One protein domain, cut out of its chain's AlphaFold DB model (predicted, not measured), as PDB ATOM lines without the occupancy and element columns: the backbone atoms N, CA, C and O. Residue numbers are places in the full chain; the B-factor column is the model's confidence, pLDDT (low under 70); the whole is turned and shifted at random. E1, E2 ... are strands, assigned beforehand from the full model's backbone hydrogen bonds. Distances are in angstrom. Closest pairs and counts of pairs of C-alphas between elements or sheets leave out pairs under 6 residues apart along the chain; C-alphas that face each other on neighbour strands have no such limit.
ATOM      1  N   PRO A 202     -37.796 -33.717  17.345       92.69
ATOM      2  CA  PRO A 202     -37.333 -34.920  16.663       92.69
ATOM      3  C   PRO A 202     -35.934 -35.301  17.162       92.69
ATOM      4  O   PRO A 202     -34.952 -34.641  16.821       92.69
ATOM      5  N   TYR A 203     -35.820 -36.376  17.942       93.88
ATOM      6  CA  TYR A 203     -34.536 -36.777  18.529       93.88
ATOM      7  C   TYR A 203     -33.747 -37.757  17.658       93.88
ATOM      8  O   TYR A 203     -32.534 -37.861  17.805       93.88
ATOM      9  N   GLU A 204     -34.401 -38.494  16.759       95.12
ATOM     10  CA  GLU A 204     -33.682 -39.460  15.927       95.12
ATOM     11  C   GLU A 204     -32.788 -38.762  14.899       95.12
ATOM     12  O   GLU A 204     -33.123 -37.688  14.376       95.12
ATOM     13  N   GLY A 205     -31.660 -39.397  14.596       95.50
ATOM     14  CA  GLY A 205     -30.664 -38.892  13.660       95.50
ATOM     15  C   GLY A 205     -29.238 -39.105  14.146       95.50
ATOM     16  O   GLY A 205     -28.979 -39.891  15.063       95.50
ATOM     17  N   ILE A 206     -28.326 -38.390  13.500       96.75
ATOM     18  CA  ILE A 206     -26.904 -38.386  13.824       96.75
ATOM     19  C   ILE A 206     -26.599 -37.160  14.676       96.75
ATOM     20  O   ILE A 206     -26.952 -36.034  14.317       96.75
ATOM     21  N   TRP A 207     -25.924 -37.396  15.793       96.88
ATOM     22  CA  TRP A 207     -25.521 -36.384  16.755       96.88
ATOM     23  C   TRP A 207     -24.014 -36.437  16.963       96.88
ATOM     24  O   TRP A 207     -23.440 -37.521  17.049       96.88
ATOM     25  N   GLN A 208     -23.385 -35.276  17.078       97.25
ATOM     26  CA  GLN A 208     -22.024 -35.154  17.580       97.25
ATOM     27  C   GLN A 208     -22.093 -34.905  19.084       97.25
ATOM     28  O   GLN A 208     -22.788 -33.986  19.503       97.25
ATOM     29  N   GLU A 209     -21.402 -35.724  19.869       97.69
ATOM     30  CA  GLU A 209     -21.197 -35.548  21.305       97.69
ATOM     31  C   GLU A 209     -19.792 -35.000  21.553       97.69
ATOM     32  O   GLU A 209     -18.810 -35.607  21.121       97.69
ATOM     33  N   THR A 210     -19.705 -33.907  22.305       97.50
ATOM     34  CA  THR A 210     -18.454 -33.378  22.852       97.50
ATOM     35  C   THR A 210     -18.515 -33.461  24.370       97.50
ATOM     36  O   THR A 210     -19.345 -32.808  25.001       97.50
ATOM     37  N   THR A 211     -17.651 -34.277  24.969       97.94
ATOM     38  CA  THR A 211     -17.604 -34.509  26.417       97.94
ATOM     39  C   THR A 211     -16.410 -33.802  27.045       97.94
ATOM     40  O   THR A 211     -15.280 -33.959  26.586       97.94
ATOM     41  N   TYR A 212     -16.669 -33.100  28.146       97.38
ATOM     42  CA  TYR A 212     -15.708 -32.411  29.000       97.38
ATOM     43  C   TYR A 212     -15.629 -33.140  30.340       97.38
ATOM     44  O   TYR A 212     -16.621 -33.197  31.079       97.38
ATOM     45  N   LYS A 213     -14.470 -33.721  30.658       96.00
ATOM     46  CA  LYS A 213     -14.257 -34.471  31.901       96.00
ATOM     47  C   LYS A 213     -12.789 -34.451  32.314       96.00
ATOM     48  O   LYS A 213     -11.947 -34.805  31.501       96.00
ATOM     49  N   ASP A 214     -12.505 -34.127  33.577       86.94
ATOM     50  CA  ASP A 214     -11.160 -34.196  34.181       86.94
ATOM     51  C   ASP A 214     -10.063 -33.581  33.275       86.94
ATOM     52  O   ASP A 214      -9.063 -34.224  32.961       86.94
ATOM     53  N   ASP A 215     -10.305 -32.356  32.787       88.62
ATOM     54  CA  ASP A 215      -9.469 -31.596  31.834       88.62
ATOM     55  C   ASP A 215      -9.300 -32.204  30.426       88.62
ATOM     56  O   ASP A 215      -8.541 -31.691  29.601       88.62
ATOM     57  N   GLN A 216     -10.028 -33.274  30.106       95.50
ATOM     58  CA  GLN A 216     -10.050 -33.891  28.782       95.50
ATOM     59  C   GLN A 216     -11.300 -33.487  28.001       95.50
ATOM     60  O   GLN A 216     -12.411 -33.443  28.536       95.50
ATOM     61  N   ILE A 217     -11.098 -33.245  26.705       96.19
ATOM     62  CA  ILE A 217     -12.164 -33.092  25.718       96.19
ATOM     63  C   ILE A 217     -12.119 -34.316  24.811       96.19
ATOM     64  O   ILE A 217     -11.068 -34.650  24.259       96.19
ATOM     65  N   SER A 218     -13.253 -34.989  24.662       95.62
ATOM     66  CA  SER A 218     -13.401 -36.117  23.745       95.62
ATOM     67  C   SER A 218     -14.631 -35.936  22.879       95.62
ATOM     68  O   SER A 218     -15.678 -35.539  23.384       95.62
ATOM     69  N   GLU A 219     -14.514 -36.284  21.604       96.88
ATOM     70  CA  GLU A 219     -15.604 -36.176  20.644       96.88
ATOM     71  C   GLU A 219     -15.991 -37.559  20.120       96.88
ATOM     72  O   GLU A 219     -15.133 -38.412  19.858       96.88
ATOM     73  N   MET A 220     -17.290 -37.785  19.948       96.62
ATOM     74  CA  MET A 220     -17.808 -38.977  19.290       96.62
ATOM     75  C   MET A 220     -19.110 -38.704  18.551       96.62
ATOM     76  O   MET A 220     -19.773 -37.697  18.765       96.62
ATOM     77  N   CYS A 221     -19.495 -39.634  17.688       97.62
ATOM     78  CA  CYS A 221     -20.729 -39.543  16.929       97.62
ATOM     79  C   CYS A 221     -21.708 -40.609  17.392       97.62
ATOM     80  O   CYS A 221     -21.342 -41.776  17.549       97.62
ATOM     81  N   LEU A 222     -22.960 -40.207  17.579       97.81
ATOM     82  CA  LEU A 222     -24.077 -41.045  17.980       97.81
ATOM     83  C   LEU A 222     -25.062 -41.156  16.822       97.81
ATOM     84  O   LEU A 222     -25.427 -40.163  16.201       97.81
ATOM     85  N   LEU A 223     -25.561 -42.362  16.591       97.56
ATOM     86  CA  LEU A 223     -26.756 -42.624  15.807       97.56
ATOM     87  C   LEU A 223     -27.861 -43.038  16.774       97.56
ATOM     88  O   LEU A 223     -27.788 -44.111  17.381       97.56
ATOM     89  N   ILE A 224     -28.886 -42.195  16.893       97.19
ATOM     90  CA  ILE A 224     -30.099 -42.482  17.659       97.19
ATOM     91  C   ILE A 224     -31.187 -42.901  16.673       97.19
ATOM     92  O   ILE A 224     -31.626 -42.090  15.855       97.19
ATOM     93  N   LYS A 225     -31.607 -44.168  16.733       95.81
ATOM     94  CA  LYS A 225     -32.621 -44.727  15.824       95.81
ATOM     95  C   LYS A 225     -33.305 -45.949  16.429       95.81
ATOM     96  O   LYS A 225     -32.629 -46.822  16.978       95.81
ATOM     97  N   ASN A 226     -34.629 -46.044  16.292       94.25
ATOM     98  CA  ASN A 226     -35.452 -47.195  16.682       94.25
ATOM     99  C   ASN A 226     -35.190 -47.676  18.122       94.25
ATOM    100  O   ASN A 226     -35.048 -48.871  18.379       94.25
ATOM    101  N   GLY A 227     -35.083 -46.743  19.069       95.62
ATOM    102  CA  GLY A 227     -34.840 -47.070  20.477       95.62
ATOM    103  C   GLY A 227     -33.405 -47.492  20.814       95.62
ATOM    104  O   GLY A 227     -33.168 -47.966  21.922       95.62
ATOM    105  N   THR A 228     -32.455 -47.337  19.889       96.88
ATOM    106  CA  THR A 228     -31.042 -47.683  20.103       96.88
ATOM    107  C   THR A 228     -30.138 -46.469  19.959       96.88
ATOM    108  O   THR A 228     -30.442 -45.541  19.205       96.88
ATOM    109  N   VAL A 229     -29.015 -46.502  20.677       97.75
ATOM    110  CA  VAL A 229     -27.930 -45.524  20.566       97.75
ATOM    111  C   VAL A 229     -26.669 -46.270  20.161       97.75
ATOM    112  O   VAL A 229     -26.155 -47.096  20.920       97.75
ATOM    113  N   LYS A 230     -26.170 -45.993  18.957       97.94
ATOM    114  CA  LYS A 230     -24.921 -46.565  18.445       97.94
ATOM    115  C   LYS A 230     -23.871 -45.485  18.278       97.94
ATOM    116  O   LYS A 230     -24.229 -44.352  17.987       97.94
ATOM    117  N   THR A 231     -22.594 -45.826  18.413       97.69
ATOM    118  CA  THR A 231     -21.510 -44.845  18.316       97.69
ATOM    119  C   THR A 231     -20.453 -45.193  17.282       97.69
ATOM    120  O   THR A 231     -20.254 -46.355  16.913       97.69
ATOM    121  N   THR A 232     -19.755 -44.158  16.825       96.75
ATOM    122  CA  THR A 232     -18.559 -44.256  15.987       96.75
ATOM    123  C   THR A 232     -17.645 -43.047  16.238       96.75
ATOM    124  O   THR A 232     -18.144 -41.997  16.656       96.75
ATOM    125  N   PRO A 233     -16.318 -43.160  16.057       95.12
ATOM    126  CA  PRO A 233     -15.424 -42.004  16.091       95.12
ATOM    127  C   PRO A 233     -15.714 -41.018  14.953       95.12
ATOM    128  O   PRO A 233     -16.312 -41.378  13.937       95.12
ATOM    129  N   LEU A 234     -15.223 -39.787  15.087       93.81
ATOM    130  CA  LEU A 234     -15.254 -38.818  13.995       93.81
ATOM    131  C   LEU A 234     -14.409 -39.325  12.815       93.81
ATOM    132  O   LEU A 234     -13.356 -39.940  12.992       93.81
ATOM    133  N   SER A 235     -14.853 -39.016  11.598       88.94
ATOM    134  CA  SER A 235     -14.093 -39.224  10.367       88.94
ATOM    135  C   SER A 235     -13.777 -37.864   9.759       88.94
ATOM    136  O   SER A 235     -14.688 -37.089   9.487       88.94
ATOM    137  N   ALA A 236     -12.489 -37.546   9.586       83.81
ATOM    138  CA  ALA A 236     -12.046 -36.245   9.069       83.81
ATOM    139  C   ALA A 236     -12.724 -35.046   9.777       83.81
ATOM    140  O   ALA A 236     -13.222 -34.128   9.125       83.81
ATOM    141  N   SER A 237     -12.776 -35.090  11.116       86.75
ATOM    142  CA  SER A 237     -13.381 -34.062  11.985       86.75
ATOM    143  C   SER A 237     -14.898 -33.875  11.861       86.75
ATOM    144  O   SER A 237     -15.423 -32.884  12.355       86.75
ATOM    145  N   HIS A 238     -15.616 -34.818  11.247       92.19
ATOM    146  CA  HIS A 238     -17.073 -34.776  11.141       92.19
ATOM    147  C   HIS A 238     -17.692 -36.131  11.484       92.19
ATOM    148  O   HIS A 238     -17.040 -37.180  11.407       92.19
ATOM    149  N   CYS A 239     -18.976 -36.126  11.830       95.69
ATOM    150  CA  CYS A 239     -19.721 -37.365  11.962       95.69
ATOM    151  C   CYS A 239     -20.027 -37.977  10.594       95.69
ATOM    152  O   CYS A 239     -20.575 -37.283   9.736       95.69
ATOM    153  N   PRO A 240     -19.715 -39.269  10.367       94.31
ATOM    154  CA  PRO A 240     -20.085 -39.930   9.123       94.31
ATOM    155  C   PRO A 240     -21.603 -39.895   8.934       94.31
ATOM    156  O   PRO A 240     -22.331 -40.318   9.828       94.31
ATOM    157  N   GLU A 241     -22.090 -39.464   7.771       92.31
ATOM    158  CA  GLU A 241     -23.527 -39.516   7.448       92.31
ATOM    159  C   GLU A 241     -24.003 -40.943   7.126       92.31
ATOM    160  O   GLU A 241     -25.183 -41.272   7.241       92.31
ATOM    161  N   ASN A 242     -23.075 -41.829   6.750       91.81
ATOM    162  CA  ASN A 242     -23.379 -43.230   6.494       91.81
ATOM    163  C   ASN A 242     -23.691 -43.963   7.807       91.81
ATOM    164  O   ASN A 242     -22.789 -44.288   8.582       91.81
ATOM    165  N   VAL A 243     -24.962 -44.309   8.009       91.75
ATOM    166  CA  VAL A 243     -25.450 -45.046   9.188       91.75
ATOM    167  C   VAL A 243     -24.737 -46.385   9.417       91.75
ATOM    168  O   VAL A 243     -24.632 -46.834  10.556       91.75
ATOM    169  N   ASN A 244     -24.179 -47.005   8.371       93.19
ATOM    170  CA  ASN A 244     -23.412 -48.247   8.494       93.19
ATOM    171  C   ASN A 244     -22.045 -48.050   9.175       93.19
ATOM    172  O   ASN A 244     -21.402 -49.034   9.531       93.19
ATOM    173  N   ALA A 245     -21.589 -46.815   9.396       94.25
ATOM    174  CA  ALA A 245     -20.396 -46.545  10.199       94.25
ATOM    175  C   ALA A 245     -20.634 -46.737  11.712       94.25
ATOM    176  O   ALA A 245     -19.676 -46.851  12.477       94.25
ATOM    177  N   TYR A 246     -21.896 -46.791  12.155       96.44
ATOM    178  CA  TYR A 246     -22.290 -46.845  13.565       96.44
ATOM    179  C   TYR A 246     -22.592 -48.284  13.979       96.44
ATOM    180  O   TYR A 246     -23.738 -48.736  13.956       96.44
ATOM    181  N   GLN A 247     -21.546 -49.018  14.352       93.44
ATOM    182  CA  GLN A 247     -21.650 -50.444  14.689       93.44
ATOM    183  C   GLN A 247     -21.624 -50.720  16.197       93.44
ATOM    184  O   GLN A 247     -22.091 -51.770  16.638       93.44
ATOM    185  N   ASN A 248     -21.131 -49.780  17.006       96.38
ATOM    186  CA  ASN A 248     -20.964 -49.993  18.440       96.38
ATOM    187  C   ASN A 248     -22.252 -49.654  19.193       96.38
ATOM    188  O   ASN A 248     -22.538 -48.482  19.415       96.38
ATOM    189  N   ASP A 249     -23.022 -50.658  19.613       96.94
ATOM    190  CA  ASP A 249     -24.209 -50.432  20.445       96.94
ATOM    191  C   ASP A 249     -23.812 -49.969  21.854       96.94
ATOM    192  O   ASP A 249     -23.118 -50.669  22.600       96.94
ATOM    193  N   LYS A 250     -24.255 -48.763  22.212       96.12
ATOM    194  CA  LYS A 250     -24.019 -48.113  23.501       96.12
ATOM    195  C   LYS A 250     -25.311 -47.812  24.248       96.12
ATOM    196  O   LYS A 250     -25.268 -47.104  25.248       96.12
ATOM    197  N   THR A 251     -26.440 -48.392  23.847       95.25
ATOM    198  CA  THR A 251     -27.770 -48.082  24.395       95.25
ATOM    199  C   THR A 251     -27.810 -48.139  25.930       95.25
ATOM    200  O   THR A 251     -28.356 -47.250  26.572       95.25
ATOM    201  N   GLN A 252     -27.150 -49.122  26.551       92.00
ATOM    202  CA  GLN A 252     -27.082 -49.233  28.020       92.00
ATOM    203  C   GLN A 252     -26.217 -48.149  28.694       92.00
ATOM    204  O   GLN A 252     -26.441 -47.806  29.853       92.00
ATOM    205  N   GLN A 253     -25.218 -47.608  27.993       92.62
ATOM    206  CA  GLN A 253     -24.356 -46.526  28.494       92.62
ATOM    207  C   GLN A 253     -25.059 -45.159  28.443       92.62
ATOM    208  O   GLN A 253     -24.697 -44.260  29.204       92.62
ATOM    209  N   TYR A 254     -26.090 -45.046  27.603       95.06
ATOM    210  CA  TYR A 254     -26.991 -43.898  27.484       95.06
ATOM    211  C   TYR A 254     -28.403 -44.228  27.993       95.06
ATOM    212  O   TYR A 254     -29.392 -43.710  27.483       95.06
ATOM    213  N   ALA A 255     -28.532 -45.109  28.992       93.62
ATOM    214  CA  ALA A 255     -29.842 -45.499  29.525       93.62
ATOM    215  C   ALA A 255     -30.620 -44.323  30.157       93.62
ATOM    216  O   ALA A 255     -31.836 -44.403  30.330       93.62
ATOM    217  N   ASP A 256     -29.932 -43.230  30.484       95.81
ATOM    218  CA  ASP A 256     -30.495 -41.946  30.895       95.81
ATOM    219  C   ASP A 256     -31.122 -41.126  29.765       95.81
ATOM    220  O   ASP A 256     -31.903 -40.225  30.074       95.81
ATOM    221  N   MET A 257     -30.868 -41.451  28.491       96.88
ATOM    222  CA  MET A 257     -31.664 -40.981  27.346       96.88
ATOM    223  C   MET A 257     -33.017 -41.707  27.312       96.88
ATOM    224  O   MET A 257     -33.389 -42.378  26.355       96.88
ATOM    225  N   TRP A 258     -33.764 -41.612  28.407       94.19
ATOM    226  CA  TRP A 258     -34.945 -42.427  28.691       94.19
ATOM    227  C   TRP A 258     -36.118 -42.208  27.725       94.19
ATOM    228  O   TRP A 258     -37.041 -43.024  27.693       94.19
ATOM    229  N   TRP A 259     -36.092 -41.111  26.966       95.44
ATOM    230  CA  TRP A 259     -37.053 -40.801  25.908       95.44
ATOM    231  C   TRP A 259     -36.778 -41.561  24.605       95.44
ATOM    232  O   TRP A 259     -37.661 -41.620  23.753       95.44
ATOM    233  N   VAL A 260     -35.584 -42.144  24.438       96.00
ATOM    234  CA  VAL A 260     -35.238 -42.957  23.269       96.00
ATOM    235  C   VAL A 260     -36.063 -44.239  23.308       96.00
ATOM    236  O   VAL A 260     -35.910 -45.093  24.180       96.00
ATOM    237  N   SER A 261     -36.974 -44.350  22.347       93.31
ATOM    238  CA  SER A 261     -37.994 -45.392  22.277       93.31
ATOM    239  C   SER A 261     -38.045 -46.019  20.880       93.31
ATOM    240  O   SER A 261     -37.816 -45.316  19.896       93.31
ATOM    241  N   PRO A 262     -38.387 -47.316  20.759       92.94
ATOM    242  CA  PRO A 262     -38.648 -47.947  19.465       92.94
ATOM    243  C   PRO A 262     -39.973 -47.504  18.823       92.94
ATOM    244  O   PRO A 262     -40.198 -47.781  17.650       92.94
ATOM    245  N   THR A 263     -40.869 -46.860  19.578       92.38
ATOM    246  CA  THR A 263     -42.217 -46.480  19.111       92.38
ATOM    247  C   THR A 263     -42.426 -44.976  18.973       92.38
ATOM    248  O   THR A 263     -43.469 -44.550  18.481       92.38
ATOM    249  N   ALA A 264     -41.459 -44.167  19.404       92.25
ATOM    250  CA  ALA A 264     -41.502 -42.719  19.276       92.25
ATOM    251  C   ALA A 264     -40.281 -42.238  18.493       92.25
ATOM    252  O   ALA A 264     -39.231 -42.871  18.508       92.25
ATOM    253  N   THR A 265     -40.423 -41.106  17.815       91.56
ATOM    254  CA  THR A 265     -39.318 -40.421  17.118       91.56
ATOM    255  C   THR A 265     -39.160 -38.973  17.581       91.56
ATOM    256  O   THR A 265     -38.254 -38.255  17.151       91.56
ATOM    257  N   LYS A 266     -40.052 -38.537  18.478       93.56
ATOM    258  CA  LYS A 266     -40.085 -37.207  19.074       93.56
ATOM    259  C   LYS A 266     -40.139 -37.313  20.593       93.56
ATOM    260  O   LYS A 266     -40.792 -38.212  21.121       93.56
ATOM    261  N   ALA A 267     -39.500 -36.369  21.269       94.56
ATOM    262  CA  ALA A 267     -39.594 -36.168  22.711       94.56
ATOM    263  C   ALA A 267     -40.283 -34.830  22.993       94.56
ATOM    264  O   ALA A 267     -40.181 -33.894  22.202       94.56
ATOM    265  N   ASN A 268     -40.991 -34.708  24.110       92.81
ATOM    266  CA  ASN A 268     -41.431 -33.395  24.569       92.81
ATOM    267  C   ASN A 268     -40.271 -32.657  25.266       92.81
ATOM    268  O   ASN A 268     -39.317 -33.278  25.734       92.81
ATOM    269  N   ILE A 269     -40.357 -31.327  25.347       94.81
ATOM    270  CA  ILE A 269     -39.305 -30.494  25.952       94.81
ATOM    271  C   ILE A 269     -39.032 -30.854  27.419       94.81
ATOM    272  O   ILE A 269     -37.885 -30.794  27.855       94.81
ATOM    273  N   GLY A 270     -40.054 -31.311  28.151       95.44
ATOM    274  CA  GLY A 270     -39.931 -31.763  29.534       95.44
ATOM    275  C   GLY A 270     -39.044 -32.993  29.694       95.44
ATOM    276  O   GLY A 270     -38.232 -33.059  30.613       95.44
ATOM    277  N   GLN A 271     -39.142 -33.947  28.765       95.81
ATOM    278  CA  GLN A 271     -38.324 -35.161  28.765       95.81
ATOM    279  C   GLN A 271     -36.832 -34.866  28.583       95.81
ATOM    280  O   GLN A 271     -36.007 -35.623  29.096       95.81
ATOM    281  N   LEU A 272     -36.508 -33.770  27.890       96.81
ATOM    282  CA  LEU A 272     -35.145 -33.328  27.591       96.81
ATOM    283  C   LEU A 272     -34.609 -32.263  28.562       96.81
ATOM    284  O   LEU A 272     -33.479 -31.818  28.404       96.81
ATOM    285  N   ASN A 273     -35.398 -31.847  29.557       97.25
ATOM    286  CA  ASN A 273     -35.042 -30.788  30.505       97.25
ATOM    287  C   ASN A 273     -35.209 -31.239  31.964       97.25
ATOM    288  O   ASN A 273     -35.699 -30.494  32.810       97.25
ATOM    289  N   ILE A 274     -34.831 -32.473  32.296       96.94
ATOM    290  CA  ILE A 274     -35.100 -33.088  33.603       96.94
ATOM    291  C   ILE A 274     -33.875 -33.808  34.180       96.94
ATOM    292  O   ILE A 274     -33.033 -34.324  33.446       96.94
ATOM    293  N   ALA A 275     -33.795 -33.869  35.512       97.69
ATOM    294  CA  ALA A 275     -32.870 -34.754  36.209       97.69
ATOM    295  C   ALA A 275     -33.361 -36.210  36.161       97.69
ATOM    296  O   ALA A 275     -34.529 -36.503  36.391       97.69
ATOM    297  N   VAL A 276     -32.465 -37.153  35.908       97.81
ATOM    298  CA  VAL A 276     -32.753 -38.576  35.754       97.81
ATOM    299  C   VAL A 276     -31.858 -39.355  36.700       97.81
ATOM    300  O   VAL A 276     -30.637 -39.200  36.695       97.81
ATOM    301  N   ARG A 277     -32.469 -40.228  37.499       96.50
ATOM    302  CA  ARG A 277     -31.769 -41.213  38.317       96.50
ATOM    303  C   ARG A 277     -31.843 -42.561  37.621       96.50
ATOM    304  O   ARG A 277     -32.929 -43.061  37.331       96.50
ATOM    305  N   TRP A 278     -30.692 -43.166  37.378       95.19
ATOM    306  CA  TRP A 278     -30.597 -44.377  36.571       95.19
ATOM    307  C   TRP A 278     -29.463 -45.281  37.045       95.19
ATOM    308  O   TRP A 278     -28.648 -44.902  37.879       95.19
ATOM    309  N   ASN A 279     -29.403 -46.500  36.522       90.00
ATOM    310  CA  ASN A 279     -28.338 -47.452  36.811       90.00
ATOM    311  C   ASN A 279     -27.861 -48.038  35.486       90.00
ATOM    312  O   ASN A 279     -28.687 -48.406  34.654       90.00
ATOM    313  N   GLN A 280     -26.545 -48.161  35.300       81.38
ATOM    314  CA  GLN A 280     -25.998 -48.835  34.116       81.38
ATOM    315  C   GLN A 280     -26.381 -50.317  34.080       81.38
ATOM    316  O   GLN A 280     -26.590 -50.886  33.013       81.38
ATOM    317  N   LYS A 281     -26.446 -50.958  35.253       78.94
ATOM    318  CA  LYS A 281     -26.914 -52.334  35.419       78.94
ATOM    319  C   LYS A 281     -27.730 -52.439  36.701       78.94
ATOM    320  O   LYS A 281     -27.525 -51.678  37.645       78.94
ATOM    321  N   SER A 282     -28.643 -53.404  36.753       75.50
ATOM    322  CA  SER A 282     -29.376 -53.690  37.987       75.50
ATOM    323  C   SER A 282     -28.394 -53.995  39.126       75.50
ATOM    324  O   SER A 282     -27.460 -54.774  38.943       75.50
ATOM    325  N   GLY A 283     -28.581 -53.353  40.281       72.88
ATOM    326  CA  GLY A 283     -27.727 -53.529  41.460       72.88
ATOM    327  C   GLY A 283     -26.461 -52.662  41.518       72.88
ATOM    328  O   GLY A 283     -25.769 -52.711  42.529       72.88
ATOM    329  N   THR A 284     -26.153 -51.843  40.504       80.19
ATOM    330  CA  THR A 284     -25.047 -50.867  40.603       80.19
ATOM    331  C   THR A 284     -25.481 -49.617  41.369       80.19
ATOM    332  O   THR A 284     -26.682 -49.344  41.449       80.19
ATOM    333  N   PRO A 285     -24.543 -48.798  41.884       84.88
ATOM    334  CA  PRO A 285     -24.866 -47.462  42.371       84.88
ATOM    335  C   PRO A 285     -25.676 -46.668  41.341       84.88
ATOM    336  O   PRO A 285     -25.553 -46.881  40.129       84.88
ATOM    337  N   ALA A 286     -26.554 -45.800  41.840       90.00
ATOM    338  CA  ALA A 286     -27.354 -44.939  40.986       90.00
ATOM    339  C   ALA A 286     -26.492 -43.798  40.445       90.00
ATOM    340  O   ALA A 286     -25.809 -43.119  41.208       90.00
ATOM    341  N   ASN A 287     -26.584 -43.582  39.143       93.44
ATOM    342  CA  ASN A 287     -26.081 -42.409  38.459       93.44
ATOM    343  C   ASN A 287     -27.166 -41.332  38.436       93.44
ATOM    344  O   ASN A 287     -28.365 -41.642  38.416       93.44
ATOM    345  N   PHE A 288     -26.732 -40.077  38.398       96.75
ATOM    346  CA  PHE A 288     -27.602 -38.934  38.185       96.75
ATOM    347  C   PHE A 288     -27.144 -38.170  36.955       96.75
ATOM    348  O   PHE A 288     -25.956 -37.891  36.790       96.75
ATOM    349  N   THR A 289     -28.108 -37.836  36.110       97.88
ATOM    350  CA  THR A 289     -27.892 -37.011  34.930       97.88
ATOM    351  C   THR A 289     -28.902 -35.882  34.938       97.88
ATOM    352  O   THR A 289     -30.087 -36.159  35.080       97.88
ATOM    353  N   THR A 290     -28.481 -34.640  34.735       98.12
ATOM    354  CA  THR A 290     -29.406 -33.566  34.355       98.12
ATOM    355  C   THR A 290     -29.327 -33.360  32.854       98.12
ATOM    356  O   THR A 290     -28.238 -33.200  32.311       98.12
ATOM    357  N   TRP A 291     -30.476 -33.407  32.188       98.19
ATOM    358  CA  TRP A 291     -30.603 -33.035  30.786       98.19
ATOM    359  C   TRP A 291     -31.134 -31.613  30.679       98.19
ATOM    360  O   TRP A 291     -32.041 -31.242  31.431       98.19
ATOM    361  N   GLU A 292     -30.573 -30.841  29.752       97.25
ATOM    362  CA  GLU A 292     -31.060 -29.512  29.384       97.25
ATOM    363  C   GLU A 292     -31.023 -29.368  27.866       97.25
ATOM    364  O   GLU A 292     -29.962 -29.429  27.254       97.25
ATOM    365  N   TYR A 293     -32.182 -29.194  27.244       95.94
ATOM    366  CA  TYR A 293     -32.283 -28.904  25.821       95.94
ATOM    367  C   TYR A 293     -32.731 -27.471  25.644       95.94
ATOM    368  O   TYR A 293     -33.789 -27.102  26.157       95.94
ATOM    369  N   LEU A 294     -31.957 -26.709  24.880       88.94
ATOM    370  CA  LEU A 294     -32.284 -25.346  24.490       88.94
ATOM    371  C   LEU A 294     -32.794 -25.377  23.047       88.94
ATOM    372  O   LEU A 294     -31.976 -25.492  22.130       88.94
ATOM    373  N   PRO A 295     -34.120 -25.325  22.810       90.88
ATOM    374  CA  PRO A 295     -34.647 -25.326  21.456       90.88
ATOM    375  C   PRO A 295     -34.110 -24.149  20.652       90.88
ATOM    376  O   PRO A 295     -34.028 -23.029  21.146       90.88
ATOM    377  N   ALA A 296     -33.796 -24.408  19.388       90.56
ATOM    378  CA  ALA A 296     -33.439 -23.379  18.427       90.56
ATOM    379  C   ALA A 296     -34.048 -23.703  17.062       90.56
ATOM    380  O   ALA A 296     -34.320 -24.862  16.729       90.56
ATOM    381  N   GLY A 297     -34.258 -22.652  16.268       88.19
ATOM    382  CA  GLY A 297     -34.928 -22.746  14.977       88.19
ATOM    383  C   GLY A 297     -36.436 -22.993  15.100       88.19
ATOM    384  O   GLY A 297     -36.959 -23.407  16.133       88.19
ATOM    385  N   LYS A 298     -37.161 -22.753  14.006       88.00
ATOM    386  CA  LYS A 298     -38.633 -22.835  13.982       88.00
ATOM    387  C   LYS A 298     -39.187 -24.236  14.260       88.00
ATOM    388  O   LYS A 298     -40.346 -24.354  14.626       88.00
ATOM    389  N   ASN A 299     -38.385 -25.285  14.074       87.81
ATOM    390  CA  ASN A 299     -38.808 -26.676  14.260       87.81
ATOM    391  C   ASN A 299     -38.239 -27.319  15.533       87.81
ATOM    392  O   ASN A 299     -38.514 -28.492  15.777       87.81
ATOM    393  N   TRP A 300     -37.469 -26.567  16.332       91.50
ATOM    394  CA  TRP A 300     -36.776 -27.070  17.523       91.50
ATOM    395  C   TRP A 300     -35.865 -28.268  17.219       91.50
ATOM    396  O   TRP A 300     -35.823 -29.239  17.968       91.50
ATOM    397  N   ASP A 301     -35.183 -28.233  16.081       88.25
ATOM    398  CA  ASP A 301     -34.281 -29.279  15.593       88.25
ATOM    399  C   ASP A 301     -32.820 -28.817  15.511       88.25
ATOM    400  O   ASP A 301     -31.937 -29.651  15.327       88.25
ATOM    401  N   ALA A 302     -32.565 -27.518  15.708       89.31
ATOM    402  CA  ALA A 302     -31.235 -26.906  15.680       89.31
ATOM    403  C   ALA A 302     -30.671 -26.587  17.080       89.31
ATOM    404  O   ALA A 302     -29.626 -25.952  17.196       89.31
ATOM    405  N   GLY A 303     -31.392 -26.961  18.141       92.00
ATOM    406  CA  GLY A 303     -30.980 -26.725  19.525       92.00
ATOM    407  C   GLY A 303     -29.830 -27.620  19.989       92.00
ATOM    408  O   GLY A 303     -29.596 -28.688  19.420       92.00
ATOM    409  N   ILE A 304     -29.160 -27.204  21.064       95.06
ATOM    410  CA  ILE A 304     -28.103 -27.979  21.729       95.06
ATOM    411  C   ILE A 304     -28.716 -28.726  22.915       95.06
ATOM    412  O   ILE A 304     -29.497 -28.160  23.686       95.06
ATOM    413  N   LEU A 305     -28.371 -30.006  23.049       97.62
ATOM    414  CA  LEU A 305     -28.700 -30.814  24.220       97.62
ATOM    415  C   LEU A 305     -27.468 -30.906  25.120       97.62
ATOM    416  O   LEU A 305     -26.393 -31.267  24.658       97.62
ATOM    417  N   TYR A 306     -27.633 -30.634  26.405       98.31
ATOM    418  CA  TYR A 306     -26.604 -30.770  27.426       98.31
ATOM    419  C   TYR A 306     -26.932 -31.935  28.352       98.31
ATOM    420  O   TYR A 306     -28.083 -32.138  28.750       98.31
ATOM    421  N   ARG A 307     -25.897 -32.682  28.726       98.12
ATOM    422  CA  ARG A 307     -25.942 -33.779  29.692       98.12
ATOM    423  C   ARG A 307     -24.935 -33.524  30.793       98.12
ATOM    424  O   ARG A 307     -23.732 -33.646  30.579       98.12
ATOM    425  N   TYR A 308     -25.425 -33.242  31.987       98.12
ATOM    426  CA  TYR A 308     -24.598 -33.059  33.173       98.12
ATOM    427  C   TYR A 308     -24.585 -34.353  33.972       98.12
ATOM    428  O   TYR A 308     -25.590 -34.725  34.576       98.12
ATOM    429  N   GLN A 309     -23.450 -35.042  33.991       97.06
ATOM    430  CA  GLN A 309     -23.261 -36.227  34.820       97.06
ATOM    431  C   GLN A 309     -22.857 -35.791  36.225       97.06
ATOM    432  O   GLN A 309     -21.901 -35.032  36.414       97.06
ATOM    433  N   GLN A 310     -23.624 -36.243  37.215       96.38
ATOM    434  CA  GLN A 310     -23.622 -35.654  38.548       96.38
ATOM    435  C   GLN A 310     -23.588 -36.707  39.654       96.38
ATOM    436  O   GLN A 310     -24.064 -37.834  39.502       96.38
ATOM    437  N   THR A 311     -23.040 -36.311  40.799       94.75
ATOM    438  CA  THR A 311     -23.253 -36.993  42.078       94.75
ATOM    439  C   THR A 311     -24.201 -36.165  42.939       94.75
ATOM    440  O   THR A 311     -24.223 -34.937  42.856       94.75
ATOM    441  N   VAL A 312     -25.012 -36.845  43.754       94.88
ATOM    442  CA  VAL A 312     -25.908 -36.199  44.719       94.88
ATOM    443  C   VAL A 312     -25.318 -36.357  46.112       94.88
ATOM    444  O   VAL A 312     -25.101 -37.480  46.571       94.88
ATOM    445  N   THR A 313     -25.095 -35.239  46.795       94.94
ATOM    446  CA  THR A 313     -24.635 -35.210  48.185       94.94
ATOM    447  C   THR A 313     -25.698 -34.569  49.057       94.94
ATOM    448  O   THR A 313     -26.102 -33.434  48.817       94.94
ATOM    449  N   LYS A 314     -26.134 -35.283  50.095       94.50
ATOM    450  CA  LYS A 314     -27.073 -34.738  51.071       94.50
ATOM    451  C   LYS A 314     -26.345 -33.778  52.010       94.50
ATOM    452  O   LYS A 314     -25.341 -34.150  52.614       94.50
ATOM    453  N   GLN A 315     -26.867 -32.567  52.132       94.50
ATOM    454  CA  GLN A 315     -26.340 -31.531  53.012       94.50
ATOM    455  C   GLN A 315     -26.734 -31.782  54.473       94.50
ATOM    456  O   GLN A 315     -27.609 -32.600  54.767       94.50
ATOM    457  N   THR A 316     -26.108 -31.055  55.402       91.81
ATOM    458  CA  THR A 316     -26.415 -31.121  56.844       91.81
ATOM    459  C   THR A 316     -27.847 -30.707  57.150       91.81
ATOM    460  O   THR A 316     -28.492 -31.275  58.028       91.81
ATOM    461  N   ASP A 317     -28.368 -29.754  56.383       87.31
ATOM    462  CA  ASP A 317     -29.763 -29.373  56.455       87.31
ATOM    463  C   ASP A 317     -30.655 -30.472  55.828       87.31
ATOM    464  O   ASP A 317     -31.818 -30.616  56.177       87.31
ATOM    465  N   GLY A 318     -30.148 -31.345  54.968       89.19
ATOM    466  CA  GLY A 318     -30.911 -32.409  54.321       89.19
ATOM    467  C   GLY A 318     -31.492 -32.041  52.958       89.19
ATOM    468  O   GLY A 318     -32.233 -32.857  52.407       89.19
ATOM    469  N   SER A 319     -31.140 -30.867  52.426       93.94
ATOM    470  CA  SER A 319     -31.233 -30.574  50.995       93.94
ATOM    471  C   SER A 319     -30.213 -31.407  50.207       93.94
ATOM    472  O   SER A 319     -29.282 -31.987  50.776       93.94
ATOM    473  N   ASP A 320     -30.391 -31.483  48.892       96.25
ATOM    474  CA  ASP A 320     -29.477 -32.202  48.005       96.25
ATOM    475  C   ASP A 320     -28.562 -31.220  47.260       96.25
ATOM    476  O   ASP A 320     -29.015 -30.221  46.707       96.25
ATOM    477  N   GLN A 321     -27.273 -31.517  47.152       95.31
ATOM    478  CA  GLN A 321     -26.350 -30.807  46.269       95.31
ATOM    479  C   GLN A 321     -26.014 -31.687  45.068       95.31
ATOM    480  O   GLN A 321     -25.676 -32.859  45.237       95.31
ATOM    481  N   LEU A 322     -26.097 -31.114  43.866       94.94
ATOM    482  CA  LEU A 322     -25.643 -31.751  42.634       94.94
ATOM    483  C   LEU A 322     -24.219 -31.293  42.336       94.94
ATOM    484  O   LEU A 322     -23.980 -30.098  42.178       94.94
ATOM    485  N   ASN A 323     -23.295 -32.243  42.237       95.44
ATOM    486  CA  ASN A 323     -21.909 -31.980  41.874       95.44
ATOM    487  C   ASN A 323     -21.635 -32.570  40.489       95.44
ATOM    488  O   ASN A 323     -21.605 -33.793  40.317       95.44
ATOM    489  N   THR A 324     -21.475 -31.698  39.497       96.19
ATOM    490  CA  THR A 324     -21.168 -32.082  38.114       96.19
ATOM    491  C   THR A 324     -19.705 -32.479  37.992       96.19
ATOM    492  O   THR A 324     -18.826 -31.737  38.416       96.19
ATOM    493  N   HIS A 325     -19.450 -33.645  37.403       95.44
ATOM    494  CA  HIS A 325     -18.095 -34.155  37.158       95.44
ATOM    495  C   HIS A 325     -17.821 -34.435  35.674       95.44
ATOM    496  O   HIS A 325     -16.676 -34.659  35.297       95.44
ATOM    497  N   ALA A 326     -18.852 -34.430  34.827       97.00
ATOM    498  CA  ALA A 326     -18.693 -34.412  33.381       97.00
ATOM    499  C   ALA A 326     -19.877 -33.695  32.727       97.00
ATOM    500  O   ALA A 326     -21.007 -33.765  33.220       97.00
ATOM    501  N   ILE A 327     -19.608 -33.024  31.612       97.94
ATOM    502  CA  ILE A 327     -20.609 -32.353  30.780       97.94
ATOM    503  C   ILE A 327     -20.474 -32.920  29.375       97.94
ATOM    504  O   ILE A 327     -19.358 -33.085  28.895       97.94
ATOM    505  N   SER A 328     -21.581 -33.256  28.726       98.25
ATOM    506  CA  SER A 328     -21.587 -33.592  27.302       98.25
ATOM    507  C   SER A 328     -22.554 -32.692  26.553       98.25
ATOM    508  O   SER A 328     -23.693 -32.513  26.985       98.25
ATOM    509  N   GLU A 329     -22.088 -32.133  25.448       97.88
ATOM    510  CA  GLU A 329     -22.863 -31.318  24.519       97.88
ATOM    511  C   GLU A 329     -23.207 -32.163  23.302       97.88
ATOM    512  O   GLU A 329     -22.331 -32.832  22.757       97.88
ATOM    513  N   TYR A 330     -24.465 -32.136  22.867       97.38
ATOM    514  CA  TYR A 330     -24.907 -32.831  21.667       97.38
ATOM    515  C   TYR A 330     -25.434 -31.836  20.644       97.38
ATOM    516  O   TYR A 330     -26.421 -31.133  20.886       97.38
ATOM    517  N   PHE A 331     -24.806 -31.842  19.474       94.88
ATOM    518  CA  PHE A 331     -25.253 -31.107  18.300       94.88
ATOM    519  C   PHE A 331     -25.844 -32.074  17.276       94.88
ATOM    520  O   PHE A 331     -25.229 -33.089  16.934       94.88
ATOM    521  N   LYS A 332     -27.044 -31.771  16.773       94.12
ATOM    522  CA  LYS A 332     -27.681 -32.599  15.751       94.12
ATOM    523  C   LYS A 332     -27.080 -32.286  14.383       94.12
ATOM    524  O   LYS A 332     -27.283 -31.204  13.848       94.12
ATOM    525  N   VAL A 333     -26.378 -33.257  13.806       92.94
ATOM    526  CA  VAL A 333     -25.746 -33.123  12.484       92.94
ATOM    527  C   VAL A 333     -26.788 -33.291  11.385       92.94
ATOM    528  O   VAL A 333     -26.870 -32.488  10.461       92.94
ATOM    529  N   THR A 334     -27.612 -34.332  11.492       90.50
ATOM    530  CA  THR A 334     -28.691 -34.592  10.537       90.50
ATOM    531  C   THR A 334     -29.808 -35.415  11.176       90.50
ATOM    532  O   THR A 334     -29.607 -36.111  12.177       90.50
ATOM    533  N   GLY A 335     -31.015 -35.322  10.618       84.62
ATOM    534  CA  GLY A 335     -32.119 -36.222  10.955       84.62
ATOM    535  C   GLY A 335     -31.882 -37.645  10.442       84.62
ATOM    536  O   GLY A 335     -30.861 -37.947   9.831       84.62
ATOM    537  N   VAL A 336     -32.841 -38.543  10.669       67.94
ATOM    538  CA  VAL A 336     -32.837 -39.839   9.975       67.94
ATOM    539  C   VAL A 336     -33.205 -39.587   8.516       67.94
ATOM    540  O   VAL A 336     -34.374 -39.365   8.203       67.94
TER     541      VAL A 336
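AT A GLANCE: This is residues 202 to 336 of the 338 residues of an uncharacterized protein of Vibrio scophthalmi (UniProt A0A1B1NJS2). One strongly twisted sheet of seven strands is curled like part of a barrel, and the long unnamed stretch of residues 233 to 274 crosses its open side from edge strand E3 to edge strand E4. The hairpin of E6 and E7 reaches out at one end and makes the length. The printed part has 135 residues with no named helix and strands E1 to E7, under half of the residues; the class is all strand. The sheet's order is E3 E2 E1 E7 E6 E5 E4, antiparallel throughout. The whole is compact, with a radius of gyration of the C-alphas of 15.4 A and spans of 51 by 31 by 28 A.

IN THESE COORDINATES: E7, residues 320 to 334, measures 37.6 A and ends at C-alpha 334 (-28.691, -34.592, 10.537). E6 is residues 304 to 314, 30.1 A. E1, residues 205 to 213, begins at C-alpha 205 (-30.664, -38.892, 13.660) and measures 24.9 A. E2 is residues 216 to 225, 28.2 A, and E3 residues 228 to 232. E4 is residues 275 to 278 and E5 residues 287 to 294, 22.9 A.

HOW THE PARTS SIT: E1 and E7 are antiparallel neighbours at 143 degrees, with N 210 and O 329 2.9 A apart, within hydrogen-bond range. E1, E2 and E3 form a meander, each strand the antiparallel neighbour of the one before; E4 to E7 form another. In the hairpin E6 and E7, N 307 and O 328 are 2.8 A apart; E7 bends by 66 degrees at residue 325. In the hairpin E4 and E5, N 276 and O 289 are 2.7 A apart. E3 and E4 are apart. Residues 230 to 231 of E3 pair antiparallel with residues 248 to 249.

THE WHOLE: The C-alphas farthest apart, of Asn 242 and Asp 317, are 52.2 A apart. The printed part has no cut. The link E3 to E4, 42 residues, is long. Mean pLDDT of the printed part is 93.6; residue 336 is under 70.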